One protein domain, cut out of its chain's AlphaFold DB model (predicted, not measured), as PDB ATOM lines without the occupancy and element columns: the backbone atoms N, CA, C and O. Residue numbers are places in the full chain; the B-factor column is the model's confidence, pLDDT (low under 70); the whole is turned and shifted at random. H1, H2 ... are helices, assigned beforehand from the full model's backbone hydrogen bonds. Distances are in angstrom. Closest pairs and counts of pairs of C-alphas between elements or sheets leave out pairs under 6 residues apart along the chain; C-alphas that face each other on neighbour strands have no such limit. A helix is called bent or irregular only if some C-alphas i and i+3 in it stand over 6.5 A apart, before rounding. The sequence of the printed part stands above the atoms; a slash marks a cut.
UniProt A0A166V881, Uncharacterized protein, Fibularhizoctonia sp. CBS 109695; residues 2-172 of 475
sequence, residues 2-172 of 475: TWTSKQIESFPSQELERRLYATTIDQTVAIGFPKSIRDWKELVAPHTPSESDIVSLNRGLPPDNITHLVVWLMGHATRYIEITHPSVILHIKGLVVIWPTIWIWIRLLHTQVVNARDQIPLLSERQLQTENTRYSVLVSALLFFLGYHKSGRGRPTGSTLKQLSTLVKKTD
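AT A GLANCE: This is residues 2 to 172 of the 475 residues of an uncharacterized protein of Fibularhizoctonia sp. CBS 109695 (UniProt A0A166V881). H5 and the long, kinked H6 make the core of a rounded bundle, with the H2-H3 hairpin packed on one side and H7 on the other. H8 packs on residues 89 to 99 of H6, and the short H1 and H4 lie at the margin. The bundle of H2, H3, H5, H6 and H7 is up and down, each helix running against the one before it, with mostly crossed packing. The printed part has 171 residues with eight named helices, H1 to H8 in order, and no named strand: all helix, compact, radius of gyration of the C-alphas 16.2 A, spans 45 by 33 by 31 A.

IN THESE COORDINATES: H6, residues 86 to 117, measures 37.5 A and has a kink of 80 degrees near residue 97; it is irregular, C-alphas 90 and 93 being 7.9 A apart. H7 is residues 125 to 145, 30.1 A; H3 is residues 29 to 47, 26.3 A, only just irregular, with C-alphas 42 and 45 6.6 A apart. H5 is residues 64 to 78, H2 13 to 25, H8 159 to 170, H1 5 to 10 and H4 51 to 55. C-alpha 5 is at (-7.782, 53.234, 22.190), C-alpha 170 at (-5.411, 27.979, -1.522).

HOW THE PARTS SIT: The hub H6 touches H3 at C-alphas Ser 87 and Ala 30, 5.6 A, H4 at Leu 108 and Ile 54, 6.0 A, H7 at Ile 106 and Leu 138, 5.9 A, and H8 at Val 96 and Leu 164, 5.6 A. H5 touches H7 at a steep tilt of 40 degrees, closest C-alphas Thr 78 and Ala 141, 5.4 A. H1 touches no helix. Not every O i to N i+4 pair is within hydrogen-bond range in H3, 9 of 15, H6, 23 of 28, and H4, 0 of 1, with 1 of 2 O i to N i+3 pairs.

THE WHOLE: The printed part has no cut. The link H7 to H8 is long; pLDDT is under 70 at residues 2 to 3, 25 to 31, 55 to 60 and 151 to 158.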
ATOM      1  N   THR A   2       0.129  48.518  20.347       58.19
ATOM      2  CA  THR A   2      -1.139  48.083  20.967       58.19
ATOM      3  C   THR A   2      -2.337  48.514  20.121       58.19
ATOM      4  O   THR A   2      -2.292  49.625  19.584       58.19
ATOM      5  N   TRP A   3      -3.383  47.675  19.998       69.06
ATOM      6  CA  TRP A   3      -4.698  48.121  19.506       69.06
ATOM      7  C   TRP A   3      -4.974  49.501  20.097       69.06
ATOM      8  O   TRP A   3      -4.969  49.671  21.319       69.06
ATOM      9  N   THR A   4      -5.082  50.509  19.237       77.44
ATOM     10  CA  THR A   4      -5.170  51.890  19.716       77.44
ATOM     11  C   THR A   4      -6.483  52.062  20.470       77.44
ATOM     12  O   THR A   4      -7.489  51.463  20.082       77.44
ATOM     13  N   SER A   5      -6.520  52.908  21.504       77.12
ATOM     14  CA  SER A   5      -7.782  53.234  22.190       77.12
ATOM     15  C   SER A   5      -8.861  53.648  21.186       77.12
ATOM     16  O   SER A   5      -9.991  53.200  21.283       77.12
ATOM     17  N   LYS A   6      -8.469  54.356  20.117       81.44
ATOM     18  CA  LYS A   6      -9.349  54.712  18.998       81.44
ATOM     19  C   LYS A   6      -9.924  53.500  18.253       81.44
ATOM     20  O   LYS A   6     -11.097  53.520  17.906       81.44
ATOM     21  N   GLN A   7      -9.134  52.455  17.987       82.94
ATOM     22  CA  GLN A   7      -9.637  51.219  17.369       82.94
ATOM     23  C   GLN A   7     -10.621  50.498  18.292       82.94
ATOM     24  O   GLN A   7     -11.678  50.080  17.826       82.94
ATOM     25  N   ILE A   8     -10.299  50.410  19.586       84.12
ATOM     26  CA  ILE A   8     -11.159  49.790  20.604       84.12
ATOM     27  C   ILE A   8     -12.486  50.549  20.722       84.12
ATOM     28  O   ILE A   8     -13.547  49.940  20.635       84.12
ATOM     29  N   GLU A   9     -12.431  51.875  20.854       86.56
ATOM     30  CA  GLU A   9     -13.599  52.758  20.951       86.56
ATOM     31  C   GLU A   9     -14.440  52.755  19.670       86.56
ATOM     32  O   GLU A   9     -15.659  52.885  19.730       86.56
ATOM     33  N   SER A  10     -13.805  52.588  18.505       90.81
ATOM     34  CA  SER A  10     -14.511  52.540  17.221       90.81
ATOM     35  C   SER A  10     -15.203  51.207  16.943       90.81
ATOM     36  O   SER A  10     -16.082  51.168  16.083       90.81
ATOM     37  N   PHE A  11     -14.805  50.117  17.611       92.88
ATOM     38  CA  PHE A  11     -15.392  48.805  17.355       92.88
ATOM     39  C   PHE A  11     -16.836  48.777  17.884       92.88
ATOM     40  O   PHE A  11     -17.054  49.056  19.068       92.88
ATOM     41  N   PRO A  12     -17.835  48.399  17.066       95.44
ATOM     42  CA  PRO A  12     -19.254  48.497  17.410       95.44
ATOM     43  C   PRO A  12     -19.714  47.364  18.351       95.44
ATOM     44  O   PRO A  12     -20.655  46.632  18.051       95.44
ATOM     45  N   SER A  13     -19.055  47.220  19.508       94.75
ATOM     46  CA  SER A  13     -19.246  46.110  20.457       94.75
ATOM     47  C   SER A  13     -20.697  45.992  20.919       94.75
ATOM     48  O   SER A  13     -21.280  44.919  20.819       94.75
ATOM     49  N   GLN A  14     -21.301  47.102  21.357       95.50
ATOM     50  CA  GLN A  14     -22.678  47.124  21.865       95.50
ATOM     51  C   GLN A  14     -23.701  46.751  20.786       95.50
ATOM     52  O   GLN A  14     -24.662  46.035  21.054       95.50
ATOM     53  N   GLU A  15     -23.495  47.219  19.552       96.00
ATOM     54  CA  GLU A  15     -24.398  46.908  18.444       96.00
ATOM     55  C   GLU A  15     -24.262  45.444  18.016       96.00
ATOM     56  O   GLU A  15     -25.274  44.775  17.805       96.00
ATOM     57  N   LEU A  16     -23.034  44.920  17.939       95.06
ATOM     58  CA  LEU A  16     -22.793  43.512  17.632       95.06
ATOM     59  C   LEU A  16     -23.388  42.599  18.712       95.06
ATOM     60  O   LEU A  16     -24.111  41.658  18.391       95.06
ATOM     61  N   GLU A  17     -23.152  42.915  19.983       94.56
ATOM     62  CA  GLU A  17     -23.720  42.212  21.133       94.56
ATOM     63  C   GLU A  17     -25.255  42.198  21.082       94.56
ATOM     64  O   GLU A  17     -25.872  41.130  21.093       94.56
ATOM     65  N   ARG A  18     -25.887  43.366  20.905       94.06
ATOM     66  CA  ARG A  18     -27.345  43.494  20.761       94.06
ATOM     67  C   ARG A  18     -27.886  42.637  19.615       94.06
ATOM     68  O   ARG A  18     -28.922  41.981  19.766       94.06
ATOM     69  N   ARG A  19     -27.209  42.622  18.461       92.62
ATOM     70  CA  ARG A  19     -27.625  41.816  17.301       92.62
ATOM     71  C   ARG A  19     -27.486  40.318  17.552       92.62
ATOM     72  O   ARG A  19     -28.393  39.589  17.142       92.62
ATOM     73  N   LEU A  20     -26.420  39.876  18.221       89.44
ATOM     74  CA  LEU A  20     -26.184  38.472  18.577       89.44
ATOM     75  C   LEU A  20     -27.222  37.957  19.583       89.44
ATOM     76  O   LEU A  20     -27.826  36.905  19.350       89.44
ATOM     77  N   TYR A  21     -27.531  38.735  20.625       88.56
ATOM     78  CA  TYR A  21     -28.597  38.393  21.572       88.56
ATOM     79  C   TYR A  21     -29.961  38.266  20.887       88.56
ATOM     80  O   TYR A  21     -30.673  37.291  21.115       88.56
ATOM     81  N   ALA A  22     -30.302  39.187  19.978       84.56
ATOM     82  CA  ALA A  22     -31.554  39.104  19.224       84.56
ATOM     83  C   ALA A  22     -31.638  37.846  18.334       84.56
ATOM     84  O   ALA A  22     -32.718  37.294  18.161       84.56
ATOM     85  N   THR A  23     -30.515  37.376  17.779       77.25
ATOM     86  CA  THR A  23     -30.472  36.135  16.978       77.25
ATOM     87  C   THR A  23     -30.600  34.882  17.841       77.25
ATOM     88  O   THR A  23     -31.157  33.891  17.394       77.25
ATOM     89  N   THR A  24     -30.101  34.912  19.076       71.94
ATOM     90  CA  THR A  24     -30.163  33.753  19.984       71.94
ATOM     91  C   THR A  24     -31.601  33.449  20.417       71.94
ATOM     92  O   THR A  24     -31.957  32.294  20.639       71.94
ATOM     93  N   ILE A  25     -32.438  34.486  20.500       63.00
ATOM     94  CA  ILE A  25     -33.861  34.374  20.840       63.00
ATOM     95  C   ILE A  25     -34.675  33.853  19.642       63.00
ATOM     96  O   ILE A  25     -35.615  33.081  19.819       63.00
ATOM     97  N   ASP A  26     -34.297  34.238  18.422       59.09
ATOM     98  CA  ASP A  26     -34.964  33.838  17.183       59.09
ATOM     99  C   ASP A  26     -34.311  32.559  16.621       59.09
ATOM    100  O   ASP A  26     -33.424  32.595  15.770       59.09
ATOM    101  N   GLN A  27     -34.712  31.400  17.153       58.31
ATOM    102  CA  GLN A  27     -34.087  30.078  16.935       58.31
ATOM    103  C   GLN A  27     -34.133  29.547  15.484       58.31
ATOM    104  O   GLN A  27     -33.787  28.393  15.219       58.31
ATOM    105  N   THR A  28     -34.559  30.346  14.506       63.41
ATOM    106  CA  THR A  28     -34.654  29.899  13.116       63.41
ATOM    107  C   THR A  28     -33.304  30.021  12.397       63.41
ATOM    108  O   THR A  28     -32.881  31.087  11.944       63.41
ATOM    109  N   VAL A  29     -32.640  28.873  12.211       65.12
ATOM    110  CA  VAL A  29     -31.374  28.710  11.460       65.12
ATOM    111  C   VAL A  29     -31.406  29.419  10.092       65.12
ATOM    112  O   VAL A  29     -30.403  29.979   9.644       65.12
ATOM    113  N   ALA A  30     -32.576  29.458   9.446       63.47
ATOM    114  CA  ALA A  30     -32.774  30.103   8.151       63.47
ATOM    115  C   ALA A  30     -32.602  31.637   8.170       63.47
ATOM    116  O   ALA A  30     -32.132  32.194   7.178       63.47
ATOM    117  N   ILE A  31     -32.950  32.309   9.275       68.94
ATOM    118  CA  ILE A  31     -32.853  33.771   9.429       68.94
ATOM    119  C   ILE A  31     -31.485  34.169  10.005       68.94
ATOM    120  O   ILE A  31     -30.911  35.192   9.616       68.94
ATOM    121  N   GLY A  32     -30.924  33.340  10.890       78.56
ATOM    122  CA  GLY A  32     -29.670  33.634  11.589       78.56
ATOM    123  C   GLY A  32     -28.436  33.690  10.682       78.56
ATOM    124  O   GLY A  32     -27.563  34.542  10.870       78.56
ATOM    125  N   PHE A  33     -28.355  32.834   9.660       84.06
ATOM    126  CA  PHE A  33     -27.158  32.753   8.816       84.06
ATOM    127  C   PHE A  33     -26.935  33.968   7.890       84.06
ATOM    128  O   PHE A  33     -25.850  34.557   7.938       84.06
ATOM    129  N   PRO A  34     -27.927  34.424   7.093       86.25
ATOM    130  CA  PRO A  34     -27.777  35.637   6.284       86.25
ATOM    131  C   PRO A  34     -27.463  36.868   7.144       86.25
ATOM    132  O   PRO A  34     -26.654  37.714   6.755       86.25
ATOM    133  N   LYS A  35     -28.075  36.946   8.337       89.19
ATOM    134  CA  LYS A  35     -27.807  37.992   9.326       89.19
ATOM    135  C   LYS A  35     -26.356  37.952   9.804       89.19
ATOM    136  O   LYS A  35     -25.717  38.993   9.793       89.19
ATOM    137  N   SER A  36     -25.811  36.772  10.100       91.06
ATOM    138  CA  SER A  36     -24.413  36.622  10.531       91.06
ATOM    139  C   SER A  36     -23.417  37.101   9.467       91.06
ATOM    140  O   SER A  36     -22.456  37.796   9.786       91.06
ATOM    141  N   ILE A  37     -23.668  36.807   8.183       91.19
ATOM    142  CA  ILE A  37     -22.838  37.321   7.075       91.19
ATOM    143  C   ILE A  37     -22.904  38.847   6.998       91.19
ATOM    144  O   ILE A  37     -21.879  39.499   6.799       91.19
ATOM    145  N   ARG A  38     -24.105  39.423   7.112       93.62
ATOM    146  CA  ARG A  38     -24.292  40.878   7.086       93.62
ATOM    147  C   ARG A  38     -23.599  41.544   8.272       93.62
ATOM    148  O   ARG A  38     -22.840  42.482   8.064       93.62
ATOM    149  N   ASP A  39     -23.806  41.027   9.477       95.19
ATOM    150  CA  ASP A  39     -23.209  41.563  10.699       95.19
ATOM    151  C   ASP A  39     -21.677  41.467  10.638       95.19
ATOM    152  O   ASP A  39     -20.991  42.417  11.004       95.19
ATOM    153  N   TRP A  40     -21.121  40.400  10.049       96.38
ATOM    154  CA  TRP A  40     -19.682  40.324   9.787       96.38
ATOM    155  C   TRP A  40     -19.211  41.440   8.846       96.38
ATOM    156  O   TRP A  40     -18.226  42.117   9.135       96.38
ATOM    157  N   LYS A  41     -19.914  41.659   7.727       96.19
ATOM    158  CA  LYS A  41     -19.569  42.697   6.739       96.19
ATOM    159  C   LYS A  41     -19.653  44.112   7.300       96.19
ATOM    160  O   LYS A  41     -18.817  44.937   6.953       96.19
ATOM    161  N   GLU A  42     -20.669  44.391   8.106       96.31
ATOM    162  CA  GLU A  42     -20.954  45.738   8.609       96.31
ATOM    163  C   GLU A  42     -20.160  46.071   9.874       96.31
ATOM    164  O   GLU A  42     -19.736  47.211  10.031       96.31
ATOM    165  N   LEU A  43     -19.959  45.098  10.771       96.62
ATOM    166  CA  LEU A  43     -19.496  45.360  12.138       96.62
ATOM    167  C   LEU A  43     -18.099  44.810  12.443       96.62
ATOM    168  O   LEU A  43     -17.439  45.321  13.342       96.62
ATOM    169  N   VAL A  44     -17.624  43.789  11.717       96.06
ATOM    170  CA  VAL A  44     -16.331  43.131  12.002       96.06
ATOM    171  C   VAL A  44     -15.300  43.392  10.907       96.06
ATOM    172  O   VAL A  44     -14.175  43.803  11.195       96.06
ATOM    173  N   ALA A  45     -15.671  43.198   9.640       95.31
ATOM    174  CA  ALA A  45     -14.777  43.371   8.497       95.31
ATOM    175  C   ALA A  45     -14.108  44.764   8.446       95.31
ATOM    176  O   ALA A  45     -12.888  44.800   8.279       95.31
ATOM    177  N   PRO A  46     -14.815  45.893   8.678       95.12
ATOM    178  CA  PRO A  46     -14.200  47.226   8.642       95.12
ATOM    179  C   PRO A  46     -13.164  47.464   9.748       95.12
ATOM    180  O   PRO A  46     -12.297  48.319   9.604       95.12
ATOM    181  N   HIS A  47     -13.241  46.697  10.839       93.38
ATOM    182  CA  HIS A  47     -12.353  46.793  11.999       93.38
ATOM    183  C   HIS A  47     -11.359  45.626  12.073       93.38
ATOM    184  O   HIS A  47     -10.746  45.389  13.114       93.38
ATOM    185  N   THR A  48     -11.209  44.862  10.987       92.06
ATOM    186  CA  THR A  48     -10.267  43.743  10.940       92.06
ATOM    187  C   THR A  48      -8.829  44.277  10.934       92.06
ATOM    188  O   THR A  48      -8.521  45.151  10.120       92.06
ATOM    189  N   PRO A  49      -7.944  43.785  11.822       86.44
ATOM    190  CA  PRO A  49      -6.546  44.210  11.857       86.44
ATOM    191  C   PRO A  49      -5.816  43.977  10.535       86.44
ATOM    192  O   PRO A  49      -6.187  43.102   9.753       86.44
ATOM    193  N   SER A  50      -4.734  44.720  10.302       85.06
ATOM    194  CA  SER A  50      -3.870  44.435   9.156       85.06
ATOM    195  C   SER A  50      -3.065  43.153   9.400       85.06
ATOM    196  O   SER A  50      -2.742  42.819  10.541       85.06
ATOM    197  N   GLU A  51      -2.656  42.450   8.340       79.75
ATOM    198  CA  GLU A  51      -1.787  41.270   8.489       79.75
ATOM    199  C   GLU A  51      -0.466  41.595   9.204       79.75
ATOM    200  O   GLU A  51       0.061  40.773   9.957       79.75
ATOM    201  N   SER A  52       0.040  42.818   9.025       76.88
ATOM    202  CA  SER A  52       1.262  43.291   9.683       76.88
ATOM    203  C   SER A  52       1.134  43.368  11.211       76.88
ATOM    204  O   SER A  52       2.129  43.225  11.929       76.88
ATOM    205  N   ASP A  53      -0.089  43.524  11.724       71.12
ATOM    206  CA  ASP A  53      -0.360  43.556  13.161       71.12
ATOM    207  C   ASP A  53      -0.335  42.150  13.778       71.12
ATOM    208  O   ASP A  53       0.027  42.007  14.942       71.12
ATOM    209  N   ILE A  54      -0.621  41.101  12.995       71.94
ATOM    210  CA  ILE A  54      -0.567  39.700  13.453       71.94
ATOM    211  C   ILE A  54       0.881  39.266  13.706       71.94
ATOM    212  O   ILE A  54       1.184  38.648  14.723       71.94
ATOM    213  N   VAL A  55       1.794  39.591  12.784       67.06
ATOM    214  CA  VAL A  55       3.212  39.175  12.854       67.06
ATOM    215  C   VAL A  55       3.942  39.860  14.010       67.06
ATOM    216  O   VAL A  55       4.909  39.339  14.558       67.06
ATOM    217  N   SER A  56       3.476  41.039  14.408       61.97
ATOM    218  CA  SER A  56       4.159  41.892  15.368       61.97
ATOM    219  C   SER A  56       3.596  41.768  16.786       61.97
ATOM    220  O   SER A  56       3.501  42.782  17.457       61.97
ATOM    221  N   LEU A  57       3.291  40.548  17.262       56.22
ATOM    222  CA  LEU A  57       2.697  40.166  18.572       56.22
ATOM    223  C   LEU A  57       3.035  41.027  19.813       56.22
ATOM    224  O   LEU A  57       2.237  41.113  20.742       56.22
ATOM    225  N   ASN A  58       4.150  41.754  19.799       48.44
ATOM    226  CA  ASN A  58       4.458  42.892  20.678       48.44
ATOM    227  C   ASN A  58       3.456  44.074  20.595       48.44
ATOM    228  O   ASN A  58       3.598  45.072  21.302       48.44
ATOM    229  N   ARG A  59       2.468  44.010  19.698       56.75
ATOM    230  CA  ARG A  59       1.486  45.052  19.381       56.75
ATOM    231  C   ARG A  59       0.133  44.863  20.064       56.75
ATOM    232  O   ARG A  59      -0.807  45.523  19.663       56.75
ATOM    233  N   GLY A  60       0.035  44.037  21.104       63.41
ATOM    234  CA  GLY A  60      -1.164  43.915  21.941       63.41
ATOM    235  C   GLY A  60      -2.359  43.253  21.249       63.41
ATOM    236  O   GLY A  60      -2.683  43.508  20.093       63.41
ATOM    237  N   LEU A  61      -3.034  42.380  21.986       76.00
ATOM    238  CA  LEU A  61      -4.211  41.665  21.513       76.00
ATOM    239  C   LEU A  61      -5.473  42.546  21.616       76.00
ATOM    240  O   LEU A  61      -5.523  43.415  22.491       76.00
ATOM    241  N   PRO A  62      -6.495  42.339  20.759       84.19
ATOM    242  CA  PRO A  62      -7.800  42.955  20.960       84.19
ATOM    243  C   PRO A  62      -8.336  42.607  22.359       84.19
ATOM    244  O   PRO A  62      -8.128  41.475  22.808       84.19
ATOM    245  N   PRO A  63      -9.050  43.531  23.021       87.19
ATOM    246  CA  PRO A  63      -9.721  43.267  24.289       87.19
ATOM    247  C   PRO A  63     -10.614  42.020  24.256       87.19
ATOM    248  O   PRO A  63     -11.287  41.752  23.256       87.19
ATOM    249  N   ASP A  64     -10.667  41.288  25.373       86.75
ATOM    250  CA  ASP A  64     -11.387  40.011  25.468       86.75
ATOM    251  C   ASP A  64     -12.862  40.120  25.074       86.75
ATOM    252  O   ASP A  64     -13.370  39.237  24.386       86.75
ATOM    253  N   ASN A  65     -13.538  41.219  25.420       90.50
ATOM    254  CA  ASN A  65     -14.932  41.452  25.036       90.50
ATOM    255  C   ASN A  65     -15.116  41.479  23.507       90.50
ATOM    256  O   ASN A  65     -16.056  40.873  22.997       90.50
ATOM    257  N   ILE A  66     -14.199  42.106  22.763       92.81
ATOM    258  CA  ILE A  66     -14.228  42.119  21.292       92.81
ATOM    259  C   ILE A  66     -13.971  40.711  20.756       92.81
ATOM    260  O   ILE A  66     -14.721  40.227  19.908       92.81
ATOM    261  N   THR A  67     -12.944  40.024  21.272       92.88
ATOM    262  CA  THR A  67     -12.623  38.657  20.825       92.88
ATOM    263  C   THR A  67     -13.794  37.704  21.049       92.88
ATOM    264  O   THR A  67     -14.101  36.897  20.178       92.88
ATOM    265  N   HIS A  68     -14.489  37.836  22.181       92.94
ATOM    266  CA  HIS A  68     -15.639  37.019  22.529       92.94
ATOM    267  C   HIS A  68     -16.790  37.223  21.543       92.94
ATOM    268  O   HIS A  68     -17.329  36.245  21.032       92.94
ATOM    269  N   LEU A  69     -17.118  38.473  21.203       94.88
ATOM    270  CA  LEU A  69     -18.175  38.780  20.235       94.88
ATOM    271  C   LEU A  69     -17.848  38.261  18.829       94.88
ATOM    272  O   LEU A  69     -18.722  37.725  18.149       94.88
ATOM    273  N   VAL A  70     -16.587  38.369  18.398       95.81
ATOM    274  CA  VAL A  70     -16.145  37.838  17.097       95.81
ATOM    275  C   VAL A  70     -16.227  36.310  17.070       95.81
ATOM    276  O   VAL A  70     -16.740  35.743  16.105       95.81
ATOM    277  N   VAL A  71     -15.768  35.638  18.130       94.56
ATOM    278  CA  VAL A  71     -15.891  34.180  18.282       94.56
ATOM    279  C   VAL A  71     -17.359  33.767  18.283       94.56
ATOM    280  O   VAL A  71     -17.724  32.805  17.611       94.56
ATOM    281  N   TRP A  72     -18.218  34.504  18.981       92.50
ATOM    282  CA  TRP A  72     -19.641  34.201  19.053       92.50
ATOM    283  C   TRP A  72     -20.321  34.335  17.681       92.50
ATOM    284  O   TRP A  72     -21.007  33.409  17.241       92.50
ATOM    285  N   LEU A  73     -20.054  35.421  16.949       94.19
ATOM    286  CA  LEU A  73     -20.539  35.605  15.579       94.19
ATOM    287  C   LEU A  73     -20.032  34.504  14.634       94.19
ATOM    288  O   LEU A  73     -20.804  33.960  13.843       94.19
ATOM    289  N   MET A  74     -18.751  34.137  14.735       94.44
ATOM    290  CA  MET A  74     -18.160  33.052  13.945       94.44
ATOM    291  C   MET A  74     -18.811  31.702  14.268       94.44
ATOM    292  O   MET A  74     -19.126  30.938  13.356       94.44
ATOM    293  N   GLY A  75     -19.071  31.428  15.547       89.31
ATOM    294  CA  GLY A  75     -19.789  30.242  16.005       89.31
ATOM    295  C   GLY A  75     -21.199  30.164  15.420       89.31
ATOM    296  O   GLY A  75     -21.561  29.134  14.854       89.31
ATOM    297  N   HIS A  76     -21.960  31.264  15.448       85.00
ATOM    298  CA  HIS A  76     -23.275  31.356  14.793       85.00
ATOM    299  C   HIS A  76     -23.223  31.092  13.289       85.00
ATOM    300  O   HIS A  76     -24.110  30.430  12.751       85.00
ATOM    301  N   ALA A  77     -22.174  31.565  12.618       84.44
ATOM    302  CA  ALA A  77     -22.015  31.376  11.184       84.44
ATOM    303  C   ALA A  77     -21.563  29.959  10.784       84.44
ATOM    304  O   ALA A  77     -21.747  29.592   9.629       84.44
ATOM    305  N   THR A  78     -20.952  29.177  11.681       84.25
ATOM    306  CA  THR A  78     -20.223  27.953  11.276       84.25
ATOM    307  C   THR A  78     -20.547  26.701  12.085       84.25
ATOM    308  O   THR A  78     -20.554  25.611  11.523       84.25
ATOM    309  N   ARG A  79     -20.820  26.818  13.390       72.81
ATOM    310  CA  ARG A  79     -21.006  25.664  14.284       72.81
ATOM    311  C   ARG A  79     -22.444  25.159  14.297       72.81
ATOM    312  O   ARG A  79     -22.672  23.957  14.339       72.81
ATOM    313  N   TYR A  80     -23.408  26.075  14.261       71.31
ATOM    314  CA  TYR A  80     -24.833  25.747  14.391       71.31
ATOM    315  C   TYR A  80     -25.536  25.508  13.052       71.31
ATOM    316  O   TYR A  80     -26.738  25.249  13.018       71.31
ATOM    317  N   ILE A  81     -24.808  25.615  11.942       75.19
ATOM    318  CA  ILE A  81     -25.353  25.435  10.603       75.19
ATOM    319  C   ILE A  81     -24.386  24.630   9.748       75.19
ATOM    320  O   ILE A  81     -23.180  24.862   9.740       75.19
ATOM    321  N   GLU A  82     -24.923  23.670   9.008       77.75
ATOM    322  CA  GLU A  82     -24.131  22.865   8.086       77.75
ATOM    323  C   GLU A  82     -23.884  23.637   6.790       77.75
ATOM    324  O   GLU A  82     -24.776  24.311   6.275       77.75
ATOM    325  N   ILE A  83     -22.697  23.474   6.203       77.81
ATOM    326  CA  ILE A  83     -22.343  24.106   4.919       77.81
ATOM    327  C   ILE A  83     -23.301  23.702   3.779       77.81
ATOM    328  O   ILE A  83     -23.451  24.412   2.785       77.81
ATOM    329  N   THR A  84     -23.964  22.552   3.928       76.81
ATOM    330  CA  THR A  84     -24.929  21.981   2.982       76.81
ATOM    331  C   THR A  84     -26.338  22.561   3.136       76.81
ATOM    332  O   THR A  84     -27.198  22.301   2.295       76.81
ATOM    333  N   HIS A  85     -26.598  23.346   4.187       81.94
ATOM    334  CA  HIS A  85     -27.921  23.887   4.462       81.94
ATOM    335  C   HIS A  85     -28.360  24.844   3.334       81.94
ATOM    336  O   HIS A  85     -27.558  25.681   2.904       81.94
ATOM    337  N   PRO A  86     -29.625  24.808   2.868       81.88
ATOM    338  CA  PRO A  86     -30.091  25.655   1.765       81.88
ATOM    339  C   PRO A  86     -29.814  27.150   1.973       81.88
ATOM    340  O   PRO A  86     -29.321  27.823   1.068       81.88
ATOM    341  N   SER A  87     -30.037  27.663   3.190       80.75
ATOM    342  CA  SER A  87     -29.710  29.054   3.541       80.75
ATOM    343  C   SER A  87     -28.217  29.362   3.416       80.75
ATOM    344  O   SER A  87     -27.863  30.477   3.054       80.75
ATOM    345  N   VAL A  88     -27.327  28.395   3.651       82.00
ATOM    346  CA  VAL A  88     -25.893  28.598   3.417       82.00
ATOM    347  C   VAL A  88     -25.605  28.676   1.932       82.00
ATOM    348  O   VAL A  88     -24.985  29.640   1.484       82.00
ATOM    349  N   ILE A  89     -26.116  27.708   1.166       83.38
ATOM    350  CA  ILE A  89     -25.909  27.604  -0.283       83.38
ATOM    351  C   ILE A  89     -26.300  28.904  -0.998       83.38
ATOM    352  O   ILE A  89     -25.539  29.404  -1.831       83.38
ATOM    353  N   LEU A  90     -27.440  29.493  -0.624       84.88
ATOM    354  CA  LEU A  90     -27.925  30.763  -1.174       84.88
ATOM    355  C   LEU A  90     -26.971  31.941  -0.920       84.88
ATOM    356  O   LEU A  90     -26.895  32.865  -1.732       84.88
ATOM    357  N   HIS A  91     -26.203  31.902   0.170       87.94
ATOM    358  CA  HIS A  91     -25.340  32.998   0.604       87.94
ATOM    359  C   HIS A  91     -23.832  32.695   0.515       87.94
ATOM    360  O   HIS A  91     -23.028  33.505   0.981       87.94
ATOM    361  N   ILE A  92     -23.410  31.616  -0.166       87.50
ATOM    362  CA  ILE A  92     -21.981  31.264  -0.337       87.50
ATOM    363  C   ILE A  92     -21.169  32.417  -0.941       87.50
ATOM    364  O   ILE A  92     -20.042  32.666  -0.522       87.50
ATOM    365  N   LYS A  93     -21.727  33.182  -1.888       89.69
ATOM    366  CA  LYS A  93     -21.030  34.362  -2.440       89.69
ATOM    367  C   LYS A  93     -20.686  35.388  -1.354       89.69
ATOM    368  O   LYS A  93     -19.639  36.022  -1.415       89.69
ATOM    369  N   GLY A  94     -21.553  35.538  -0.352       90.81
ATOM    370  CA  GLY A  94     -21.298  36.383   0.810       90.81
ATOM    371  C   GLY A  94     -20.108  35.893   1.631       90.81
ATOM    372  O   GLY A  94     -19.278  36.718   2.001       90.81
ATOM    373  N   LEU A  95     -20.001  34.575   1.830       92.19
ATOM    374  CA  LEU A  95     -18.885  33.918   2.521       92.19
ATOM    375  C   LEU A  95     -17.548  34.114   1.804       92.19
ATOM    376  O   LEU A  95     -16.561  34.458   2.445       92.19
ATOM    377  N   VAL A  96     -17.529  33.957   0.477       93.06
ATOM    378  CA  VAL A  96     -16.329  34.186  -0.350       93.06
ATOM    379  C   VAL A  96     -15.783  35.600  -0.139       93.06
ATOM    380  O   VAL A  96     -14.578  35.780  -0.003       93.06
ATOM    381  N   VAL A  97     -16.670  36.599  -0.067       93.38
ATOM    382  CA  VAL A  97     -16.288  38.007   0.116       93.38
ATOM    383  C   VAL A  97     -15.697  38.274   1.504       93.38
ATOM    384  O   VAL A  97     -14.749  39.045   1.613       93.38
ATOM    385  N   ILE A  98     -16.238  37.665   2.562       94.94
ATOM    386  CA  ILE A  98     -15.775  37.922   3.938       94.94
ATOM    387  C   ILE A  98     -14.617  37.026   4.382       94.94
ATOM    388  O   ILE A  98     -13.954  37.351   5.368       94.94
ATOM    389  N   TRP A  99     -14.344  35.934   3.661       95.81
ATOM    390  CA  TRP A  99     -13.310  34.958   4.009       95.81
ATOM    391  C   TRP A  99     -11.944  35.574   4.369       95.81
ATOM    392  O   TRP A  99     -11.423  35.210   5.422       95.81
ATOM    393  N   PRO A 100     -11.374  36.537   3.610       95.69
ATOM    394  CA  PRO A 100     -10.076  37.120   3.964       95.69
ATOM    395  C   PRO A 100     -10.058  37.736   5.370       95.69
ATOM    396  O   PRO A 100      -9.109  37.547   6.128       95.69
ATOM    397  N   THR A 101     -11.143  38.416   5.755       95.88
ATOM    398  CA  THR A 101     -11.259  39.010   7.096       95.88
ATOM    399  C   THR A 101     -11.471  37.957   8.180       95.88
ATOM    400  O   THR A 101     -10.880  38.059   9.252       95.88
ATOM    401  N   ILE A 102     -12.245  36.902   7.895       96.56
ATOM    402  CA  ILE A 102     -12.400  35.748   8.795       96.56
ATOM    403  C   ILE A 102     -11.048  35.091   9.055       96.56
ATOM    404  O   ILE A 102     -10.712  34.830  10.206       96.56
ATOM    405  N   TRP A 103     -10.249  34.872   8.010       96.69
ATOM    406  CA  TRP A 103      -8.941  34.240   8.134       96.69
ATOM    407  C   TRP A 103      -7.979  35.038   9.023       96.69
ATOM    408  O   TRP A 103      -7.328  34.459   9.895       96.69
ATOM    409  N   ILE A 104      -7.942  36.365   8.873       94.56
ATOM    410  CA  ILE A 104      -7.153  37.250   9.745       94.56
ATOM    411  C   ILE A 104      -7.560  37.076  11.212       94.56
ATOM    412  O   ILE A 104      -6.698  36.879  12.074       94.56
ATOM    413  N   TRP A 105      -8.865  37.092  11.497       95.62
ATOM    414  CA  TRP A 105      -9.373  36.879  12.852       95.62
ATOM    415  C   TRP A 105      -9.039  35.485  13.383       95.62
ATOM    416  O   TRP A 105      -8.622  35.375  14.533       95.62
ATOM    417  N   ILE A 106      -9.143  34.436  12.562       96.12
ATOM    418  CA  ILE A 106      -8.770  33.078  12.970       96.12
ATOM    419  C   ILE A 106      -7.299  33.017  13.376       96.12
ATOM    420  O   ILE A 106      -6.997  32.515  14.454       96.12
ATOM    421  N   ARG A 107      -6.381  33.569  12.575       94.25
ATOM    422  CA  ARG A 107      -4.946  33.588  12.904       94.25
ATOM    423  C   ARG A 107      -4.655  34.338  14.198       94.25
ATOM    424  O   ARG A 107      -3.881  33.858  15.030       94.25
ATOM    425  N   LEU A 108      -5.275  35.503  14.369       91.69
ATOM    426  CA  LEU A 108      -5.105  36.316  15.565       91.69
ATOM    427  C   LEU A 108      -5.595  35.565  16.808       91.69
ATOM    428  O   LEU A 108      -4.839  35.410  17.763       91.69
ATOM    429  N   LEU A 109      -6.824  35.046  16.773       93.00
ATOM    430  CA  LEU A 109      -7.442  34.332  17.893       93.00
ATOM    431  C   LEU A 109      -6.735  33.004  18.181       93.00
ATOM    432  O   LEU A 109      -6.564  32.641  19.339       93.00
ATOM    433  N   HIS A 110      -6.262  32.302  17.150       92.69
ATOM    434  CA  HIS A 110      -5.466  31.087  17.310       92.69
ATOM    435  C   HIS A 110      -4.169  31.377  18.065       92.69
ATOM    436  O   HIS A 110      -3.792  30.631  18.959       92.69
ATOM    437  N   THR A 111      -3.513  32.499  17.762       89.31
ATOM    438  CA  THR A 111      -2.302  32.904  18.482       89.31
ATOM    439  C   THR A 111      -2.586  33.183  19.961       89.31
ATOM    440  O   THR A 111      -1.780  32.821  20.814       89.31
ATOM    441  N   GLN A 112      -3.752  33.752  20.290       88.00
ATOM    442  CA  GLN A 112      -4.183  33.904  21.688       88.00
ATOM    443  C   GLN A 112      -4.340  32.552  22.379       88.00
ATOM    444  O   GLN A 112      -3.808  32.365  23.470       88.00
ATOM    445  N   VAL A 113      -5.020  31.604  21.723       90.12
ATOM    446  CA  VAL A 113      -5.210  30.247  22.251       90.12
ATOM    447  C   VAL A 113      -3.863  29.567  22.486       90.12
ATOM    448  O   VAL A 113      -3.661  28.978  23.542       90.12
ATOM    449  N   VAL A 114      -2.926  29.660  21.537       88.31
ATOM    450  CA  VAL A 114      -1.579  29.082  21.676       88.31
ATOM    451  C   VAL A 114      -0.845  29.690  22.872       88.31
ATOM    452  O   VAL A 114      -0.354  28.948  23.711       88.31
ATOM    453  N   ASN A 115      -0.857  31.016  23.024       86.19
ATOM    454  CA  ASN A 115      -0.221  31.673  24.171       86.19
ATOM    455  C   ASN A 115      -0.884  31.295  25.509       86.19
ATOM    456  O   ASN A 115      -0.208  31.183  26.532       86.19
ATOM    457  N   ALA A 116      -2.205  31.092  25.518       86.25
ATOM    458  CA  ALA A 116      -2.935  30.654  26.701       86.25
ATOM    459  C   ALA A 116      -2.618  29.195  27.075       86.25
ATOM    460  O   ALA A 116      -2.666  28.850  28.257       86.25
ATOM    461  N   ARG A 117      -2.250  28.341  26.104       83.94
ATOM    462  CA  ARG A 117      -1.865  26.943  26.364       83.94
ATOM    463  C   ARG A 117      -0.646  26.839  27.277       83.94
ATOM    464  O   ARG A 117      -0.661  26.040  28.210       83.94
ATOM    465  N   ASP A 118       0.344  27.707  27.088       83.50
ATOM    466  CA  ASP A 118       1.537  27.754  27.945       83.50
ATOM    467  C   ASP A 118       1.212  28.162  29.394       83.50
ATOM    468  O   ASP A 118       1.986  27.912  30.316       83.50
ATOM    469  N   GLN A 119       0.039  28.762  29.612       86.88
ATOM    470  CA  GLN A 119      -0.422  29.263  30.905       86.88
ATOM    471  C   GLN A 119      -1.551  28.422  31.508       86.88
ATOM    472  O   GLN A 119      -2.072  28.793  32.556       86.88
ATOM    473  N   ILE A 120      -1.910  27.281  30.906       85.75
ATOM    474  CA  ILE A 120      -3.010  26.410  31.361       85.75
ATOM    475  C   ILE A 120      -3.029  26.175  32.880       85.75
ATOM    476  O   ILE A 120      -4.105  26.303  33.461       85.75
ATOM    477  N   PRO A 121      -1.903  25.866  33.563       87.56
ATOM    478  CA  PRO A 121      -1.918  25.623  35.009       87.56
ATOM    479  C   PRO A 121      -2.357  26.831  35.849       87.56
ATOM    480  O   PRO A 121      -2.699  26.664  37.017       87.56
ATOM    481  N   LEU A 122      -2.307  28.033  35.275       89.38
ATOM    482  CA  LEU A 122      -2.645  29.303  35.916       89.38
ATOM    483  C   LEU A 122      -4.065  29.775  35.577       89.38
ATOM    484  O   LEU A 122      -4.555  30.719  36.197       89.38
ATOM    485  N   LEU A 123      -4.723  29.152  34.595       89.00
ATOM    486  CA  LEU A 123      -6.065  29.536  34.177       89.00
ATOM    487  C   LEU A 123      -7.108  28.990  35.154       89.00
ATOM    488  O   LEU A 123      -7.085  27.824  35.546       89.00
ATOM    489  N   SER A 124      -8.077  29.832  35.503       91.62
ATOM    490  CA  SER A 124      -9.302  29.372  36.160       91.62
ATOM    491  C   SER A 124     -10.119  28.470  35.228       91.62
ATOM    492  O   SER A 124     -10.047  28.593  34.005       91.62
ATOM    493  N   GLU A 125     -10.979  27.621  35.793       87.94
ATOM    494  CA  GLU A 125     -11.882  26.746  35.023       87.94
ATOM    495  C   GLU A 125     -12.720  27.528  33.990       87.94
ATOM    496  O   GLU A 125     -12.875  27.110  32.846       87.94
ATOM    497  N   ARG A 126     -13.204  28.724  34.354       87.25
ATOM    498  CA  ARG A 126     -13.977  29.585  33.444       87.25
ATOM    499  C   ARG A 126     -13.137  30.105  32.275       87.25
ATOM    500  O   ARG A 126     -13.630  30.181  31.147       87.25
ATOM    501  N   GLN A 127     -11.881  30.475  32.528       89.19
ATOM    502  CA  GLN A 127     -10.954  30.880  31.466       89.19
ATOM    503  C   GLN A 127     -10.643  29.694  30.556       89.19
ATOM    504  O   GLN A 127     -10.721  29.830  29.340       89.19
ATOM    505  N   LEU A 128     -10.408  28.514  31.130       89.06
ATOM    506  CA  LEU A 128     -10.170  27.288  30.376       89.06
ATOM    507  C   LEU A 128     -11.331  26.952  29.430       89.06
ATOM    508  O   LEU A 128     -11.114  26.681  28.252       89.06
ATOM    509  N   GLN A 129     -12.572  27.039  29.917       88.06
ATOM    510  CA  GLN A 129     -13.775  26.845  29.100       88.06
ATOM    511  C   GLN A 129     -13.902  27.890  27.985       88.06
ATOM    512  O   GLN A 129     -14.324  27.566  26.871       88.06
ATOM    513  N   THR A 130     -13.515  29.137  28.263       89.25
ATOM    514  CA  THR A 130     -13.515  30.220  27.270       89.25
ATOM    515  C   THR A 130     -12.505  29.937  26.157       89.25
ATOM    516  O   THR A 130     -12.864  30.001  24.981       89.25
ATOM    517  N   GLU A 131     -11.278  29.546  26.510       90.88
ATOM    518  CA  GLU A 131     -10.239  29.184  25.538       90.88
ATOM    519  C   GLU A 131     -10.600  27.930  24.737       90.88
ATOM    520  O   GLU A 131     -10.429  27.909  23.517       90.88
ATOM    521  N   ASN A 132     -11.173  26.913  25.387       90.38
ATOM    522  CA  ASN A 132     -11.668  25.708  24.720       90.38
ATOM    523  C   ASN A 132     -12.750  26.053  23.685       90.38
ATOM    524  O   ASN A 132     -12.666  25.634  22.529       90.38
ATOM    525  N   THR A 133     -13.731  26.878  24.067       89.44
ATOM    526  CA  THR A 133     -14.798  27.327  23.162       89.44
ATOM    527  C   THR A 133     -14.218  28.100  21.985       89.44
ATOM    528  O   THR A 133     -14.580  27.828  20.839       89.44
ATOM    529  N   ARG A 134     -13.293  29.033  22.249       93.31
ATOM    530  CA  ARG A 134     -12.592  29.799  21.215       93.31
ATOM    531  C   ARG A 134     -11.904  28.848  20.241       93.31
ATOM    532  O   ARG A 134     -12.231  28.872  19.061       93.31
ATOM    533  N   TYR A 135     -11.040  27.960  20.728       94.81
ATOM    534  CA  TYR A 135     -10.330  26.983  19.902       94.81
ATOM    535  C   TYR A 135     -11.274  26.118  19.057       94.81
ATOM    536  O   TYR A 135     -11.092  26.001  17.844       94.81
ATOM    537  N   SER A 136     -12.324  25.572  19.678       92.94
ATOM    538  CA  SER A 136     -13.320  24.744  19.001       92.94
ATOM    539  C   SER A 136     -14.017  25.498  17.868       92.94
ATOM    540  O   SER A 136     -14.150  24.955  16.771       92.94
ATOM    541  N   VAL A 137     -14.403  26.763  18.078       93.50
ATOM    542  CA  VAL A 137     -15.030  27.588  17.034       93.50
ATOM    543  C   VAL A 137     -14.066  27.859  15.882       93.50
ATOM    544  O   VAL A 137     -14.471  27.743  14.729       93.50
ATOM    545  N   LEU A 138     -12.798  28.169  16.167       96.19
ATOM    546  CA  LEU A 138     -11.801  28.446  15.129       96.19
ATOM    547  C   LEU A 138     -11.589  27.239  14.211       96.19
ATOM    548  O   LEU A 138     -11.672  27.364  12.989       96.19
ATOM    549  N   VAL A 139     -11.365  26.060  14.794       96.00
ATOM    550  CA  VAL A 139     -11.168  24.823  14.026       96.00
ATOM    551  C   VAL A 139     -12.444  24.434  13.273       96.00
ATOM    552  O   VAL A 139     -12.379  24.110  12.087       96.00
ATOM    553  N   SER A 140     -13.615  24.543  13.913       92.31
ATOM    554  CA  SER A 140     -14.906  24.271  13.260       92.31
ATOM    555  C   SER A 140     -15.150  25.199  12.072       92.31
ATOM    556  O   SER A 140     -15.616  24.746  11.028       92.31
ATOM    557  N   ALA A 141     -14.791  26.480  12.192       94.81
ATOM    558  CA  ALA A 141     -14.894  27.433  11.099       94.81
ATOM    559  C   ALA A 141     -13.994  27.028   9.926       94.81
ATOM    560  O   ALA A 141     -14.465  26.976   8.792       94.81
ATOM    561  N   LEU A 142     -12.732  26.674  10.179       96.62
ATOM    562  CA  LEU A 142     -11.823  26.213   9.124       96.62
ATOM    563  C   LEU A 142     -12.370  24.980   8.388       96.62
ATOM    564  O   LEU A 142     -12.388  24.963   7.157       96.62
ATOM    565  N   LEU A 143     -12.875  23.986   9.126       94.75
ATOM    566  CA  LEU A 143     -13.518  22.806   8.540       94.75
ATOM    567  C   LEU A 143     -14.753  23.190   7.710       94.75
ATOM    568  O   LEU A 143     -14.877  22.771   6.557       94.75
ATOM    569  N   PHE A 144     -15.639  24.026   8.257       93.31
ATOM    570  CA  PHE A 144     -16.842  24.514   7.576       93.31
ATOM    571  C   PHE A 144     -16.502  25.188   6.241       93.31
ATOM    572  O   PHE A 144     -17.050  24.826   5.200       93.31
ATOM    573  N   PHE A 145     -15.548  26.122   6.246       94.62
ATOM    574  CA  PHE A 145     -15.125  26.859   5.055       94.62
ATOM    575  C   PHE A 145     -14.438  25.971   4.005       94.62
ATOM    576  O   PHE A 145     -14.555  26.236   2.805       94.62
ATOM    577  N   LEU A 146     -13.800  24.873   4.422       93.94
ATOM    578  CA  LEU A 146     -13.296  23.835   3.517       93.94
ATOM    579  C   LEU A 146     -14.398  22.938   2.929       93.94
ATOM    580  O   LEU A 146     -14.124  22.158   2.020       93.94
ATOM    581  N   GLY A 147     -15.646  23.058   3.381       90.81
ATOM    582  CA  GLY A 147     -16.771  22.265   2.882       90.81
ATOM    583  C   GLY A 147     -17.067  21.004   3.694       90.81
ATOM    584  O   GLY A 147     -17.774  20.117   3.200       90.81
ATOM    585  N   TYR A 148     -16.551  20.915   4.922       90.25
ATOM    586  CA  TYR A 148     -16.843  19.807   5.825       90.25
ATOM    587  C   TYR A 148     -18.344  19.706   6.114       90.25
ATOM    588  O   TYR A 148     -19.013  20.701   6.400       90.25
ATOM    589  N   HIS A 149     -18.862  18.482   6.074       86.12
ATOM    590  CA  HIS A 149     -20.207  18.151   6.530       86.12
ATOM    591  C   HIS A 149     -20.244  16.743   7.121       86.12
ATOM    592  O   HIS A 149     -19.487  15.861   6.706       86.12
ATOM    593  N   LYS A 150     -21.145  16.529   8.088       78.81
ATOM    594  CA  LYS A 150     -21.337  15.223   8.730       78.81
ATOM    595  C   LYS A 150     -21.862  14.203   7.702       78.81
ATOM    596  O   LYS A 150     -22.671  14.540   6.834       78.81
ATOM    597  N   SER A 151     -21.401  12.950   7.793       68.19
ATOM    598  CA  SER A 151     -21.799  11.875   6.871       68.19
ATOM    599  C   SER A 151     -23.316  11.647   6.860       68.19
ATOM    600  O   SER A 151     -23.975  11.765   7.890       68.19
ATOM    601  N   GLY A 152     -23.864  11.239   5.710       65.50
ATOM    602  CA  GLY A 152     -25.288  10.899   5.564       65.50
ATOM    603  C   GLY A 152     -26.192  12.077   5.199       65.50
ATOM    604  O   GLY A 152     -27.382  11.891   4.969       65.50
ATOM    605  N   ARG A 153     -25.631  13.283   5.086       64.62
ATOM    606  CA  ARG A 153     -26.323  14.467   4.577       64.62
ATOM    607  C   ARG A 153     -25.768  14.775   3.194       64.62
ATOM    608  O   ARG A 153     -24.557  14.830   3.022       64.62
ATOM    609  N   GLY A 154     -26.648  14.836   2.197       60.38
ATOM    610  CA  GLY A 154     -26.286  14.777   0.780       60.38
ATOM    611  C   GLY A 154     -25.151  15.721   0.369       60.38
ATOM    612  O   GLY A 154     -25.014  16.831   0.882       60.38
ATOM    613  N   ARG A 155     -24.346  15.277  -0.603       66.56
ATOM    614  CA  ARG A 155     -23.219  16.050  -1.131       66.56
ATOM    615  C   ARG A 155     -23.734  17.300  -1.851       66.56
ATOM    616  O   ARG A 155     -24.496  17.165  -2.811       66.56
ATOM    617  N   PRO A 156     -23.282  18.510  -1.489       64.50
ATOM    618  CA  PRO A 156     -23.630  19.692  -2.258       64.50
ATOM    619  C   PRO A 156     -22.932  19.631  -3.616       64.50
ATOM    620  O   PRO A 156     -21.709  19.520  -3.699       64.50
ATOM    621  N   THR A 157     -23.702  19.725  -4.693       64.31
ATOM    622  CA  THR A 157     -23.197  19.704  -6.077       64.31
ATOM    623  C   THR A 157     -22.985  21.109  -6.656       64.31
ATOM    624  O   THR A 157     -22.655  21.262  -7.830       64.31
ATOM    625  N   GLY A 158     -23.144  22.157  -5.839       69.50
ATOM    626  CA  GLY A 158     -23.073  23.549  -6.284       69.50
ATOM    627  C   GLY A 158     -21.659  24.004  -6.659       69.50
ATOM    628  O   GLY A 158     -20.734  23.944  -5.845       69.50
ATOM    629  N   SER A 159     -21.503  24.560  -7.865       74.44
ATOM    630  CA  SER A 159     -20.250  25.161  -8.355       74.44
ATOM    631  C   SER A 159     -19.694  26.248  -7.424       74.44
ATOM    632  O   SER A 159     -18.480  26.376  -7.280       74.44
ATOM    633  N   THR A 160     -20.563  26.988  -6.731       72.75
ATOM    634  CA  THR A 160     -20.175  28.042  -5.781       72.75
ATOM    635  C   THR A 160     -19.513  27.488  -4.514       72.75
ATOM    636  O   THR A 160     -18.562  28.086  -4.018       72.75
ATOM    637  N   LEU A 161     -19.937  26.324  -4.001       83.62
ATOM    638  CA  LEU A 161     -19.270  25.701  -2.846       83.62
ATOM    639  C   LEU A 161     -17.841  25.274  -3.199       83.62
ATOM    640  O   LEU A 161     -16.913  25.431  -2.404       83.62
ATOM    641  N   LYS A 162     -17.648  24.794  -4.433       87.25
ATOM    642  CA  LYS A 162     -16.319  24.490  -4.969       87.25
ATOM    643  C   LYS A 162     -15.434  25.740  -5.027       87.25
ATOM    644  O   LYS A 162     -14.241  25.638  -4.767       87.25
ATOM    645  N   GLN A 163     -15.996  26.913  -5.334       89.56
ATOM    646  CA  GLN A 163     -15.243  28.175  -5.319       89.56
ATOM    647  C   GLN A 163     -14.768  28.536  -3.907       89.56
ATOM    648  O   GLN A 163     -13.589  28.837  -3.741       89.56
ATOM    649  N   LEU A 164     -15.650  28.459  -2.902       91.50
ATOM    650  CA  LEU A 164     -15.296  28.758  -1.512       91.50
ATOM    651  C   LEU A 164     -14.217  27.805  -0.983       91.50
ATOM    652  O   LEU A 164     -13.161  28.260  -0.559       91.50
ATOM    653  N   SER A 165     -14.442  26.493  -1.095       93.06
ATOM    654  CA  SER A 165     -13.466  25.479  -0.666       93.06
ATOM    655  C   SER A 165     -12.125  25.620  -1.393       93.06
ATOM    656  O   SER A 165     -11.077  25.532  -0.764       93.06
ATOM    657  N   THR A 166     -12.126  25.930  -2.698       94.62
ATOM    658  CA  THR A 166     -10.887  26.183  -3.455       94.62
ATOM    659  C   THR A 166     -10.155  27.428  -2.960       94.62
ATOM    660  O   THR A 166      -8.932  27.393  -2.839       94.62
ATOM    661  N   LEU A 167     -10.872  28.523  -2.685       96.25
ATOM    662  CA  LEU A 167     -10.288  29.748  -2.135       96.25
ATOM    663  C   LEU A 167      -9.637  29.475  -0.775       96.25
ATOM    664  O   LEU A 167      -8.476  29.817  -0.569       96.25
ATOM    665  N   VAL A 168     -10.372  28.820   0.124       96.56
ATOM    666  CA  VAL A 168      -9.937  28.508   1.491       96.56
ATOM    667  C   VAL A 168      -8.734  27.571   1.466       96.56
ATOM    668  O   VAL A 168      -7.716  27.862   2.082       96.56
ATOM    669  N   LYS A 169      -8.798  26.501   0.668       96.44
ATOM    670  CA  LYS A 169      -7.692  25.560   0.462       96.44
ATOM    671  C   LYS A 169      -6.416  26.251  -0.040       96.44
ATOM    672  O   LYS A 169      -5.327  25.898   0.393       96.44
ATOM    673  N   LYS A 170      -6.544  27.217  -0.959       96.81
ATOM    674  CA  LYS A 170      -5.411  27.979  -1.522       96.81
ATOM    675  C   LYS A 170      -4.929  29.124  -0.631       96.81
ATOM    676  O   LYS A 170      -3.930  29.754  -0.966       96.81
ATOM    677  N   THR A 171      -5.647  29.438   0.445       97.50
ATOM    678  CA  THR A 171      -5.247  30.499   1.369       97.50
ATOM    679  C   THR A 171      -4.068  30.003   2.199       97.50
ATOM    680  O   THR A 171      -4.153  28.959   2.850       97.50
ATOM    681  N   ASP A 172      -2.963  30.747   2.152       96.12
ATOM    682  CA  ASP A 172      -1.719  30.363   2.813       96.12
ATOM    683  C   ASP A 172      -1.915  30.136   4.320       96.12
ATOM    684  O   ASP A 172      -2.632  30.880   4.995       96.12
TER     685      ASP A 172